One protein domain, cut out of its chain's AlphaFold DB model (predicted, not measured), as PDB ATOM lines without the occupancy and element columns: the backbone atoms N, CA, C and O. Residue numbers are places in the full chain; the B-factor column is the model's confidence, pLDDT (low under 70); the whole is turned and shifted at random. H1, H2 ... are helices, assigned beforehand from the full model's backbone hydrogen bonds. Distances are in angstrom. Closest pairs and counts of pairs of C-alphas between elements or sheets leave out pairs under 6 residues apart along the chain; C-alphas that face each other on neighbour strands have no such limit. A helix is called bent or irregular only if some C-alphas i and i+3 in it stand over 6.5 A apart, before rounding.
ATOM      1  N   PRO A 100     121.837 137.263 115.205       71.56
ATOM      2  CA  PRO A 100     120.490 137.022 114.665       71.56
ATOM      3  C   PRO A 100     120.441 136.724 113.155       71.56
ATOM      4  O   PRO A 100     119.607 135.950 112.701       71.56
ATOM      5  N   VAL A 101     121.343 137.314 112.369       79.75
ATOM      6  CA  VAL A 101     121.448 137.087 110.919       79.75
ATOM      7  C   VAL A 101     122.073 135.720 110.638       79.75
ATOM      8  O   VAL A 101     121.644 135.036 109.718       79.75
ATOM      9  N   GLU A 102     123.040 135.273 111.441       80.88
ATOM     10  CA  GLU A 102     123.626 133.929 111.302       80.88
ATOM     11  C   GLU A 102     122.597 132.825 111.564       80.88
ATOM     12  O   GLU A 102     122.551 131.840 110.826       80.88
ATOM     13  N   GLU A 103     121.748 133.002 112.583       87.38
ATOM     14  CA  GLU A 103     120.635 132.090 112.866       87.38
ATOM     15  C   GLU A 103     119.673 132.018 111.673       87.38
ATOM     16  O   GLU A 103     119.371 130.923 111.206       87.38
ATOM     17  N   GLN A 104     119.274 133.166 111.112       91.50
ATOM     18  CA  GLN A 104     118.411 133.223 109.925       91.50
ATOM     19  C   GLN A 104     119.038 132.550 108.700       91.50
ATOM     20  O   GLN A 104     118.362 131.819 107.979       91.50
ATOM     21  N   LEU A 105     120.332 132.760 108.457       91.50
ATOM     22  CA  LEU A 105     121.035 132.106 107.352       91.50
ATOM     23  C   LEU A 105     121.076 130.588 107.529       91.50
ATOM     24  O   LEU A 105     120.931 129.852 106.555       91.50
ATOM     25  N   ARG A 106     121.245 130.115 108.766       93.56
ATOM     26  CA  ARG A 106     121.243 128.685 109.070       93.56
ATOM     27  C   ARG A 106     119.850 128.076 108.943       93.56
ATOM     28  O   ARG A 106     119.726 127.018 108.338       93.56
ATOM     29  N   GLU A 107     118.807 128.758 109.418       95.75
ATOM     30  CA  GLU A 107     117.412 128.377 109.156       95.75
ATOM     31  C   GLU A 107     117.160 128.221 107.650       95.75
ATOM     32  O   GLU A 107     116.599 127.217 107.215       95.75
ATOM     33  N   ALA A 108     117.621 129.186 106.846       97.06
ATOM     34  CA  ALA A 108     117.445 129.155 105.400       97.06
ATOM     35  C   ALA A 108     118.110 127.920 104.763       97.06
ATOM     36  O   ALA A 108     117.513 127.246 103.923       97.06
ATOM     37  N   VAL A 109     119.335 127.589 105.181       97.06
ATOM     38  CA  VAL A 109     120.053 126.400 104.690       97.06
ATOM     39  C   VAL A 109     119.350 125.105 105.107       97.06
ATOM     40  O   VAL A 109     119.210 124.213 104.269       97.06
ATOM     41  N   ILE A 110     118.856 125.012 106.346       97.75
ATOM     42  CA  ILE A 110     118.086 123.859 106.844       97.75
ATOM     43  C   ILE A 110     116.849 123.624 105.965       97.75
ATOM     44  O   ILE A 110     116.671 122.536 105.414       97.75
ATOM     45  N   LEU A 111     116.024 124.660 105.778       98.56
ATOM     46  CA  LEU A 111     114.778 124.560 105.013       98.56
ATOM     47  C   LEU A 111     115.034 124.240 103.539       98.56
ATOM     48  O   LEU A 111     114.367 123.380 102.966       98.56
ATOM     49  N   ALA A 112     116.034 124.875 102.925       98.38
ATOM     50  CA  ALA A 112     116.390 124.613 101.533       98.38
ATOM     51  C   ALA A 112     116.945 123.196 101.327       98.38
ATOM     52  O   ALA A 112     116.675 122.562 100.302       98.38
ATOM     53  N   THR A 113     117.700 122.682 102.304       97.56
ATOM     54  CA  THR A 113     118.229 121.313 102.276       97.56
ATOM     55  C   THR A 113     117.094 120.301 102.315       97.56
ATOM     56  O   THR A 113     117.102 119.378 101.506       97.56
ATOM     57  N   LEU A 114     116.088 120.513 103.167       98.25
ATOM     58  CA  LEU A 114     114.890 119.670 103.248       98.25
ATOM     59  C   LEU A 114     114.004 119.776 101.996       98.25
ATOM     60  O   LEU A 114     113.502 118.764 101.523       98.25
ATOM     61  N   CYS A 115     113.904 120.959 101.383       97.81
ATOM     62  CA  CYS A 115     113.260 121.122 100.071       97.81
ATOM     63  C   CYS A 115     114.012 120.404  98.935       97.81
ATOM     64  O   CYS A 115     113.451 120.181  97.865       97.81
ATOM     65  N   THR A 116     115.306 120.127  99.103       97.44
ATOM     66  CA  THR A 116     116.138 119.457  98.087       97.44
ATOM     67  C   THR A 116     116.227 117.952  98.341       97.44
ATOM     68  O   THR A 116     116.284 117.178  97.391       97.44
ATOM     69  N   HIS A 117     116.158 117.534  99.607       96.38
ATOM     70  CA  HIS A 117     116.210 116.140 100.046       96.38
ATOM     71  C   HIS A 117     114.981 115.821 100.909       96.38
ATOM     72  O   HIS A 117     115.106 115.656 102.127       96.38
ATOM     73  N   PRO A 118     113.783 115.720 100.305       95.94
ATOM     74  CA  PRO A 118     112.545 115.501 101.053       95.94
ATOM     75  C   PRO A 118     112.552 114.197 101.866       95.94
ATOM     76  O   PRO A 118     111.962 114.140 102.937       95.94
ATOM     77  N   GLY A 119     113.318 113.180 101.448       94.75
ATOM     78  CA  GLY A 119     113.492 111.939 102.216       94.75
ATOM     79  C   GLY A 119     114.125 112.118 103.607       94.75
ATOM     80  O   GLY A 119     114.089 111.192 104.415       94.75
ATOM     81  N   LEU A 120     114.689 113.292 103.914       94.62
ATOM     82  CA  LEU A 120     115.219 113.622 105.239       94.62
ATOM     83  C   LEU A 120     114.170 114.232 106.184       94.62
ATOM     84  O   LEU A 120     114.454 114.347 107.374       94.62
ATOM     85  N   ILE A 121     112.979 114.607 105.698       96.19
ATOM     86  CA  ILE A 121     111.970 115.319 106.501       96.19
ATOM     87  C   ILE A 121     111.579 114.500 107.737       96.19
ATOM     88  O   ILE A 121     111.786 114.981 108.847       96.19
ATOM     89  N   HIS A 122     111.151 113.243 107.576       94.69
ATOM     90  CA  HIS A 122     110.783 112.385 108.715       94.69
ATOM     91  C   HIS A 122     111.932 112.145 109.697       94.69
ATOM     92  O   HIS A 122     111.735 112.079 110.908       94.69
ATOM     93  N   ARG A 123     113.167 112.038 109.195       89.69
ATOM     94  CA  ARG A 123     114.341 111.833 110.053       89.69
ATOM     95  C   ARG A 123     114.572 113.012 110.998       89.69
ATOM     96  O   ARG A 123     115.018 112.806 112.123       89.69
ATOM     97  N   PHE A 124     114.291 114.228 110.538       92.62
ATOM     98  CA  PHE A 124     114.490 115.460 111.299       92.62
ATOM     99  C   PHE A 124     113.174 116.114 111.732       92.62
ATOM    100  O   PHE A 124     113.195 117.266 112.152       92.62
ATOM    101  N   GLU A 125     112.052 115.395 111.687       90.94
ATOM    102  CA  GLU A 125     110.702 115.933 111.896       90.94
ATOM    103  C   GLU A 125     110.582 116.664 113.234       90.94
ATOM    104  O   GLU A 125     110.318 117.859 113.265       90.94
ATOM    105  N   THR A 126     110.945 116.010 114.340       87.44
ATOM    106  CA  THR A 126     110.920 116.631 115.674       87.44
ATOM    107  C   THR A 126     111.841 117.850 115.787       87.44
ATOM    108  O   THR A 126     111.538 118.807 116.502       87.44
ATOM    109  N   ALA A 127     112.997 117.839 115.116       89.44
ATOM    110  CA  ALA A 127     113.905 118.986 115.120       89.44
ATOM    111  C   ALA A 127     113.339 120.147 114.287       89.44
ATOM    112  O   ALA A 127     113.478 121.306 114.681       89.44
ATOM    113  N   LEU A 128     112.676 119.826 113.175       95.19
ATOM    114  CA  LEU A 128     112.012 120.762 112.281       95.19
ATOM    115  C   LEU A 128     110.778 121.389 112.937       95.19
ATOM    116  O   LEU A 128     110.652 122.604 112.907       95.19
ATOM    117  N   GLU A 129     109.925 120.612 113.606       93.00
ATOM    118  CA  GLU A 129     108.769 121.106 114.375       93.00
ATOM    119  C   GLU A 129     109.175 122.135 115.435       93.00
ATOM    120  O   GLU A 129     108.505 123.146 115.647       93.00
ATOM    121  N   ARG A 130     110.312 121.892 116.095       89.25
ATOM    122  CA  ARG A 130     110.850 122.742 117.166       89.25
ATOM    123  C   ARG A 130     111.694 123.905 116.650       89.25
ATOM    124  O   ARG A 130     112.226 124.674 117.453       89.25
ATOM    125  N   LEU A 131     111.882 124.016 115.338       92.00
ATOM    126  CA  LEU A 131     112.677 125.073 114.736       92.00
ATOM    127  C   LEU A 131     111.938 126.407 114.859       92.00
ATOM    128  O   LEU A 131     110.997 126.666 114.111       92.00
ATOM    129  N   ASP A 132     112.391 127.287 115.754       90.50
ATOM    130  CA  ASP A 132     111.921 128.675 115.750       90.50
ATOM    131  C   ASP A 132     112.441 129.366 114.485       90.50
ATOM    132  O   ASP A 132     113.653 129.510 114.309       90.50
ATOM    133  N   CYS A 133     111.541 129.764 113.594       93.31
ATOM    134  CA  CYS A 133     111.885 130.456 112.359       93.31
ATOM    135  C   CYS A 133     111.782 131.968 112.559       93.31
ATOM    136  O   CYS A 133     110.728 132.480 112.934       93.31
ATOM    137  N   THR A 134     112.865 132.685 112.280       91.06
ATOM    138  CA  THR A 134     112.945 134.144 112.424       91.06
ATOM    139  C   THR A 134     113.092 134.862 111.084       91.06
ATOM    140  O   THR A 134     112.840 136.065 111.007       91.06
ATOM    141  N   GLY A 135     113.490 134.148 110.026       90.50
ATOM    142  CA  GLY A 135     113.571 134.702 108.677       90.50
ATOM    143  C   GLY A 135     112.202 134.850 107.992       90.50
ATOM    144  O   GLY A 135     111.264 134.099 108.280       90.50
ATOM    145  N   PRO A 136     112.062 135.814 107.064       90.94
ATOM    146  CA  PRO A 136     110.805 136.059 106.365       90.94
ATOM    147  C   PRO A 136     110.383 134.831 105.546       90.94
ATOM    148  O   PRO A 136     111.128 134.347 104.701       90.94
ATOM    149  N   GLY A 137     109.174 134.324 105.801       94.94
ATOM    150  CA  GLY A 137     108.614 133.163 105.097       94.94
ATOM    151  C   GLY A 137     109.151 131.797 105.546       94.94
ATOM    152  O   GLY A 137     108.618 130.780 105.116       94.94
ATOM    153  N   HIS A 138     110.144 131.746 106.441       97.69
ATOM    154  CA  HIS A 138     110.734 130.488 106.907       97.69
ATOM    155  C   HIS A 138     109.732 129.607 107.667       97.69
ATOM    156  O   HIS A 138     109.678 128.407 107.415       97.69
ATOM    157  N   SER A 139     108.910 130.188 108.552       98.06
ATOM    158  CA  SER A 139     107.887 129.433 109.293       98.06
ATOM    159  C   SER A 139     106.847 128.820 108.359       98.06
ATOM    160  O   SER A 139     106.520 127.651 108.501       98.06
ATOM    161  N   LEU A 140     106.399 129.575 107.352       98.19
ATOM    162  CA  LEU A 140     105.470 129.082 106.338       98.19
ATOM    163  C   LEU A 140     106.061 127.891 105.569       98.19
ATOM    164  O   LEU A 140     105.384 126.887 105.387       98.19
ATOM    165  N   ILE A 141     107.326 127.981 105.148       98.62
ATOM    166  CA  ILE A 141     108.005 126.882 104.444       98.62
ATOM    167  C   ILE A 141     108.166 125.662 105.356       98.62
ATOM    168  O   ILE A 141     107.883 124.550 104.924       98.62
ATOM    169  N   ARG A 142     108.585 125.858 106.613       98.56
ATOM    170  CA  ARG A 142     108.681 124.793 107.622       98.56
ATOM    171  C   ARG A 142     107.346 124.065 107.784       98.56
ATOM    172  O   ARG A 142     107.314 122.842 107.719       98.56
ATOM    173  N   ASP A 143     106.266 124.815 107.977       98.62
ATOM    174  CA  ASP A 143     104.936 124.258 108.229       98.62
ATOM    175  C   ASP A 143     104.419 123.489 107.010       98.62
ATOM    176  O   ASP A 143     103.862 122.406 107.161       98.62
ATOM    177  N   LEU A 144     104.661 123.999 105.798       98.69
ATOM    178  CA  LEU A 144     104.322 123.300 104.558       98.69
ATOM    179  C   LEU A 144     105.161 122.029 104.361       98.69
ATOM    180  O   LEU A 144     104.614 121.010 103.957       98.69
ATOM    181  N   LEU A 145     106.459 122.050 104.678       98.50
ATOM    182  CA  LEU A 145     107.302 120.848 104.621       98.50
ATOM    183  C   LEU A 145     106.813 119.758 105.581       98.50
ATOM    184  O   LEU A 145     106.822 118.589 105.212       98.50
ATOM    185  N   LEU A 146     106.373 120.134 106.785       98.38
ATOM    186  CA  LEU A 146     105.792 119.199 107.753       98.38
ATOM    187  C   LEU A 146     104.422 118.688 107.288       98.38
ATOM    188  O   LEU A 146     104.171 117.488 107.316       98.38
ATOM    189  N   ALA A 147     103.551 119.580 106.809       98.38
ATOM    190  CA  ALA A 147     102.212 119.221 106.344       98.38
ATOM    191  C   ALA A 147     102.225 118.302 105.112       98.38
ATOM    192  O   ALA A 147     101.298 117.517 104.922       98.38
ATOM    193  N   HIS A 148     103.266 118.405 104.286       97.88
ATOM    194  CA  HIS A 148     103.442 117.628 103.063       97.88
ATOM    195  C   HIS A 148     104.576 116.600 103.173       97.88
ATOM    196  O   HIS A 148     105.093 116.177 102.145       97.88
ATOM    197  N   ALA A 149     104.978 116.185 104.381       96.12
ATOM    198  CA  ALA A 149     106.091 115.248 104.570       96.12
ATOM    199  C   ALA A 149     105.885 113.904 103.839       96.12
ATOM    200  O   ALA A 149     106.841 113.354 103.293       96.12
ATOM    201  N   ASP A 150     104.635 113.434 103.776       96.38
ATOM    202  CA  ASP A 150     104.231 112.192 103.102       96.38
ATOM    203  C   ASP A 150     103.913 112.371 101.600       96.38
ATOM    204  O   ASP A 150     103.565 111.406 100.912       96.38
ATOM    205  N   ASP A 151     103.977 113.599 101.072       95.94
ATOM    206  CA  ASP A 151     103.721 113.871  99.655       95.94
ATOM    207  C   ASP A 151     104.869 113.302  98.792       95.94
ATOM    208  O   ASP A 151     106.038 113.415  99.171       95.94
ATOM    209  N   PRO A 152     104.595 112.703  97.618       94.19
ATOM    210  CA  PRO A 152     105.640 112.327  96.667       94.19
ATOM    211  C   PRO A 152     106.545 113.488  96.224       94.19
ATOM    212  O   PRO A 152     107.698 113.246  95.858       94.19
ATOM    213  N   ASP A 153     106.044 114.729  96.239       96.69
ATOM    214  CA  ASP A 153     106.823 115.937  95.947       96.69
ATOM    215  C   ASP A 153     106.510 117.076  96.941       96.69
ATOM    216  O   ASP A 153     105.820 118.049  96.603       96.69
ATOM    217  N   PRO A 154     107.069 117.024  98.168       97.00
ATOM    218  CA  PRO A 154     106.833 118.052  99.180       97.00
ATOM    219  C   PRO A 154     107.307 119.432  98.713       97.00
ATOM    220  O   PRO A 154     106.706 120.457  99.031       97.00
ATOM    221  N   ARG A 155     108.376 119.480  97.907       96.94
ATOM    222  CA  ARG A 155     108.898 120.728  97.341       96.94
ATOM    223  C   ARG A 155     107.903 121.344  96.361       96.94
ATOM    224  O   ARG A 155     107.698 122.557  96.402       96.94
ATOM    225  N   GLY A 156     107.304 120.537  95.489       97.81
ATOM    226  CA  GLY A 156     106.252 120.966  94.572       97.81
ATOM    227  C   GLY A 156     105.048 121.541  95.315       97.81
ATOM    228  O   GLY A 156     104.589 122.635  94.976       97.81
ATOM    229  N   ALA A 157     104.601 120.871  96.381       98.00
ATOM    230  CA  ALA A 157     103.515 121.351  97.235       98.00
ATOM    231  C   ALA A 157     103.846 122.701  97.901       98.00
ATOM    232  O   ALA A 157     103.057 123.649  97.821       98.00
ATOM    233  N   VAL A 158     105.053 122.839  98.468       98.19
ATOM    234  CA  VAL A 158     105.550 124.113  99.018       98.19
ATOM    235  C   VAL A 158     105.586 125.198  97.936       98.19
ATOM    236  O   VAL A 158     105.153 126.322  98.180       98.19
ATOM    237  N   GLY A 159     106.066 124.878  96.732       98.06
ATOM    238  CA  GLY A 159     106.158 125.823  95.618       98.06
ATOM    239  C   GLY A 159     104.799 126.298  95.105       98.06
ATOM    240  O   GLY A 159     104.663 127.460  94.731       98.06
ATOM    241  N   ALA A 160     103.779 125.439  95.136       97.94
ATOM    242  CA  ALA A 160     102.415 125.810  94.774       97.94
ATOM    243  C   ALA A 160     101.764 126.727  95.824       97.94
ATOM    244  O   ALA A 160     101.084 127.689  95.465       97.94
ATOM    245  N   ALA A 161     101.983 126.453  97.113       97.69
ATOM    246  CA  ALA A 161     101.378 127.207  98.212       97.69
ATOM    247  C   ALA A 161     102.121 128.516  98.541       97.69
ATOM    248  O   ALA A 161     101.501 129.506  98.932       97.69
ATOM    249  N   ALA A 162     103.446 128.536  98.387       97.12
ATOM    250  CA  ALA A 162     104.314 129.637  98.791       97.12
ATOM    251  C   ALA A 162     105.449 129.895  97.774       97.12
ATOM    252  O   ALA A 162     106.628 129.833  98.140       97.12
ATOM    253  N   PRO A 163     105.129 130.253  96.512       97.25
ATOM    254  CA  PRO A 163     106.132 130.418  95.457       97.25
ATOM    255  C   PRO A 163     107.153 131.516  95.779       97.25
ATOM    256  O   PRO A 163     108.354 131.278  95.737       97.25
ATOM    257  N   ALA A 164     106.697 132.708  96.184       97.69
ATOM    258  CA  ALA A 164     107.598 133.829  96.460       97.69
ATOM    259  C   ALA A 164     108.555 133.574  97.651       97.69
ATOM    260  O   ALA A 164     109.751 133.838  97.506       97.69
ATOM    261  N   PRO A 165     108.099 133.039  98.805       96.81
ATOM    262  CA  PRO A 165     109.003 132.612  99.873       96.81
ATOM    263  C   PRO A 165     110.001 131.533  99.441       96.81
ATOM    264  O   PRO A 165     111.184 131.647  99.764       96.81
ATOM    265  N   LEU A 166     109.552 130.509  98.705       98.00
ATOM    266  CA  LEU A 166     110.432 129.436  98.241       98.00
ATOM    267  C   LEU A 166     111.501 129.965  97.274       98.00
ATOM    268  O   LEU A 166     112.677 129.633  97.418       98.00
ATOM    269  N   ASP A 167     111.129 130.837  96.338       98.00
ATOM    270  CA  ASP A 167     112.070 131.464  95.406       98.00
ATOM    271  C   ASP A 167     113.090 132.347  96.136       98.00
ATOM    272  O   ASP A 167     114.291 132.290  95.849       98.00
ATOM    273  N   ALA A 168     112.649 133.137  97.120       96.00
ATOM    274  CA  ALA A 168     113.538 133.954  97.946       96.00
ATOM    275  C   ALA A 168     114.532 133.089  98.741       96.00
ATOM    276  O   ALA A 168     115.727 133.389  98.772       96.00
ATOM    277  N   LEU A 169     114.057 131.981  99.319       97.19
ATOM    278  CA  LEU A 169     114.880 131.011 100.036       97.19
ATOM    279  C   LEU A 169     115.944 130.392  99.115       97.19
ATOM    280  O   LEU A 169     117.140 130.448  99.406       97.19
ATOM    281  N   MET A 170     115.518 129.829  97.981       97.06
ATOM    282  CA  MET A 170     116.392 129.093  97.061       97.06
ATOM    283  C   MET A 170     117.353 130.003  96.284       97.06
ATOM    284  O   MET A 170     118.423 129.557  95.864       97.06
ATOM    285  N   SER A 171     117.008 131.279  96.084       95.12
ATOM    286  CA  SER A 171     117.874 132.253  95.407       95.12
ATOM    287  C   SER A 171     118.952 132.852  96.315       95.12
ATOM    288  O   SER A 171     119.923 133.426  95.808       95.12
ATOM    289  N   HIS A 172     118.836 132.687  97.636       92.69
ATOM    290  CA  HIS A 172     119.755 133.285  98.592       92.69
ATOM    291  C   HIS A 172     121.208 132.790  98.383       92.69
ATOM    292  O   HIS A 172     121.446 131.578  98.367       92.69
ATOM    293  N   PRO A 173     122.227 133.674  98.282       88.75
ATOM    294  CA  PRO A 173     123.601 133.264  97.963       88.75
ATOM    295  C   PRO A 173     124.198 132.220  98.916       88.75
ATOM    296  O   PRO A 173     124.915 131.325  98.479       88.75
ATOM    297  N   HIS A 174     123.894 132.304 100.215       86.69
ATOM    298  CA  HIS A 174     124.386 131.327 101.197       86.69
ATOM    299  C   HIS A 174     123.736 129.949 101.024       86.69
ATOM    300  O   HIS A 174     124.404 128.940 101.223       86.69
ATOM    301  N   VAL A 175     122.471 129.907 100.597       94.94
ATOM    302  CA  VAL A 175     121.758 128.658 100.304       94.94
ATOM    303  C   VAL A 175     122.316 128.030  99.034       94.94
ATOM    304  O   VAL A 175     122.695 126.865  99.041       94.94
ATOM    305  N   ARG A 176     122.464 128.808  97.955       93.38
ATOM    306  CA  ARG A 176     122.983 128.300  96.671       93.38
ATOM    307  C   ARG A 176     124.391 127.715  96.767       93.38
ATOM    308  O   ARG A 176     124.728 126.838  95.983       93.38
ATOM    309  N   ASN A 177     125.196 128.200  97.709       83.62
ATOM    310  CA  ASN A 177     126.559 127.724  97.942       83.62
ATOM    311  C   ASN A 177     126.648 126.618  99.008       83.62
ATOM    312  O   ASN A 177     127.749 126.144  99.303       83.62
ATOM    313  N   ALA A 178     125.529 126.220  99.619       85.38
ATOM    314  CA  ALA A 178     125.532 125.161 100.614       85.38
ATOM    315  C   ALA A 178     125.846 123.808  99.945       85.38
ATOM    316  O   ALA A 178     125.283 123.503  98.892       85.38
ATOM    317  N   PRO A 179     126.711 122.965 100.541       79.38
ATOM    318  CA  PRO A 179     127.131 121.700  99.933       79.38
ATOM    319  C   PRO A 179     125.975 120.774  99.553       79.38
ATOM    320  O   PRO A 179     125.997 120.207  98.469       79.38
ATOM    321  N   ALA A 180     124.951 120.677 100.408       82.44
ATOM    322  CA  ALA A 180     123.770 119.862 100.136       82.44
ATOM    323  C   ALA A 180     123.005 120.350  98.890       82.44
ATOM    324  O   ALA A 180     122.435 119.559  98.156       82.44
ATOM    325  N   ILE A 181     123.026 121.651  98.598       92.69
ATOM    326  CA  ILE A 181     122.350 122.215  97.422       92.69
ATOM    327  C   ILE A 181     123.184 122.019  96.150       92.69
ATOM    328  O   ILE A 181     122.629 121.833  95.069       92.69
ATOM    329  N   LEU A 182     124.513 122.063  96.270       87.06
ATOM    330  CA  LEU A 182     125.435 121.900  95.144       87.06
ATOM    331  C   LEU A 182     125.585 120.443  94.690       87.06
ATOM    332  O   LEU A 182     125.849 120.215  93.510       87.06
ATOM    333  N   ASP A 183     125.410 119.478  95.595       85.75
ATOM    334  CA  ASP A 183     125.470 118.041  95.298       85.75
ATOM    335  C   ASP A 183     124.203 117.311  95.786       85.75
ATOM    336  O   ASP A 183     124.252 116.588  96.784       85.75
ATOM    337  N   PRO A 184     123.057 117.468  95.087       90.88
ATOM    338  CA  PRO A 184     121.785 116.857  95.493       90.88
ATOM    339  C   PRO A 184     121.775 115.323  95.449       90.88
ATOM    340  O   PRO A 184     120.817 114.690  95.886       90.88
ATOM    341  N   SER A 185     122.802 114.712  94.848       91.44
ATOM    342  CA  SER A 185     122.899 113.259  94.697       91.44
ATOM    343  C   SER A 185     123.442 112.563  95.948       91.44
ATOM    344  O   SER A 185     123.218 111.366  96.133       91.44
ATOM    345  N   ASP A 186     124.116 113.307  96.830       83.31
ATOM    346  CA  ASP A 186     124.752 112.777  98.032       83.31
ATOM    347  C   ASP A 186     123.894 113.030  99.280       83.31
ATOM    348  O   ASP A 186     124.153 113.912 100.107       83.31
ATOM    349  N   ALA A 187     122.851 112.211  99.427       82.81
ATOM    350  CA  ALA A 187     121.934 112.289 100.562       82.81
ATOM    351  C   ALA A 187     122.638 112.097 101.921       82.81
ATOM    352  O   ALA A 187     122.220 112.697 102.909       82.81
ATOM    353  N   GLY A 188     123.725 111.316 101.981       72.44
ATOM    354  CA  GLY A 188     124.479 111.089 103.218       72.44
ATOM    355  C   GLY A 188     125.221 112.342 103.688       72.44
ATOM    356  O   GLY A 188     125.170 112.697 104.868       72.44
ATOM    357  N   LYS A 189     125.864 113.073 102.767       73.12
ATOM    358  CA  LYS A 189     126.457 114.382 103.088       73.12
ATOM    359  C   LYS A 189     125.399 115.415 103.458       73.12
ATOM    360  O   LYS A 189     125.640 116.208 104.371       73.12
ATOM    361  N   ALA A 190     124.257 115.419 102.768       78.44
ATOM    362  CA  ALA A 190     123.149 116.315 103.086       78.44
ATOM    363  C   ALA A 190     122.613 116.059 104.501       78.44
ATOM    364  O   ALA A 190     122.437 117.002 105.269       78.44
ATOM    365  N   GLU A 191     122.444 114.791 104.876       82.50
ATOM    366  CA  GLU A 191     122.019 114.382 106.212       82.50
ATOM    367  C   GLU A 191     122.999 114.843 107.300       82.50
ATOM    368  O   GLU A 191     122.588 115.451 108.290       82.50
ATOM    369  N   PHE A 192     124.301 114.608 107.103       73.44
ATOM    370  CA  PHE A 192     125.332 115.036 108.049       73.44
ATOM    371  C   PHE A 192     125.356 116.562 108.221       73.44
ATOM    372  O   PHE A 192     125.421 117.066 109.345       73.44
ATOM    373  N   ALA A 193     125.289 117.304 107.111       77.38
ATOM    374  CA  ALA A 193     125.263 118.763 107.136       77.38
ATOM    375  C   ALA A 193     124.015 119.291 107.859       77.38
ATOM    376  O   ALA A 193     124.122 120.183 108.699       77.38
ATOM    377  N   LEU A 194     122.854 118.689 107.594       83.31
ATOM    378  CA  LEU A 194     121.589 119.058 108.217       83.31
ATOM    379  C   LEU A 194     121.609 118.816 109.735       83.31
ATOM    380  O   LEU A 194     121.222 119.699 110.502       83.31
ATOM    381  N   ALA A 195     122.123 117.664 110.180       76.62
ATOM    382  CA  ALA A 195     122.301 117.368 111.603       76.62
ATOM    383  C   ALA A 195     123.216 118.393 112.289       76.62
ATOM    384  O   ALA A 195     122.895 118.902 113.367       76.62
ATOM    385  N   GLN A 196     124.334 118.736 111.644       73.31
ATOM    386  CA  GLN A 196     125.258 119.747 112.142       73.31
ATOM    387  C   GLN A 196     124.592 121.127 112.249       73.31
ATOM    388  O   GLN A 196     124.765 121.814 113.258       73.31
TER     389      GLN A 196
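Overview. This is residues 100 to 196 of the 284 residues of an uncharacterized protein of Rhodobacter sp. CACIA14H1 (UniProt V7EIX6). What shape do the atoms make? One long helix, H1, runs through the core, and the rest of the chain wraps round it: H3, H4 and H5 cover one side, H6, H7 and H8 another, and H2 packs on H3. What is it made of? The printed part has 97 residues with eight named helices, H1 to H8 in chain order, and no named strand, an all-helix class. How large and how dense is it? It is compact and rounded, with a radius of gyration of the C-alphas of 11.9 A and spans of 30 by 28 by 23 A.

Arrangement. Which helix is the hub? H1, residues 100 to 116, touches six helices, among them H3, residues 138 to 147, at a shallow tilt of 31 degrees, the same way, the closest C-alphas being those of Leu 111 and Arg 142, 6.6 A apart. Its residues 108 to 112 alone only just touch H5, residues 163 to 171, with 3 pairs of C-alphas within 8 A, about perpendicular at 75 degrees, the closest C-alphas being those of Ala 108 and Leu 169 at 6.2 A. What else meets H1? Its residues 105 to 112 alone touch H6, residues 173 to 176, with Val 109 and Val 175 the closest C-alphas at 5.2 A. Its residues 112 to 116 alone touch H7, residues 179 to 182, with Thr 113 and Ala 180 closest by C-alphas at 6.1 A; H7 also touches H8, residues 187 to 196, the closest C-alphas being those of Ala 180 and Ala 190 at 4.7 A. What surrounds H3? H2, residues 122 to 129, forms a helical hairpin with it, C-alphas 128 and 142 being closest at 7.0 A, while H4, residues 154 to 161, touches it at a steep tilt of 60 degrees, opposite ways, C-alphas 144 and 158 being closest at 5.7 A. How do the backbones run? Every O i to N i+4 pair is within hydrogen-bond range in H1, H3, H4, H5 and H8, against 2 of 4 in H2; H6 and H7 are too short for such a pair.

Along the chain. Where are the anchor points? C-alpha 100 of H1 is at (120.490, 137.022, 114.665), and C-alpha 196 of H8 at (125.258, 119.747, 112.142). How long are the longer helices? From first to last C-alpha H1 measures 24.5 A, H8 14.2 A and H3 14.1 A. Is any helix irregular? H2 is, with C-alphas 123 and 126 8.1 A apart.

Size, cuts and confidence. How far does it reach? The two C-alphas farthest apart, those of Pro 100 and Pro 152, are 34.0 A apart. Are there cuts, long links or weak spots? The printed part has no cut, no link is long, and no printed residue is under 70 in pLDDT; H8 has a mean of 77.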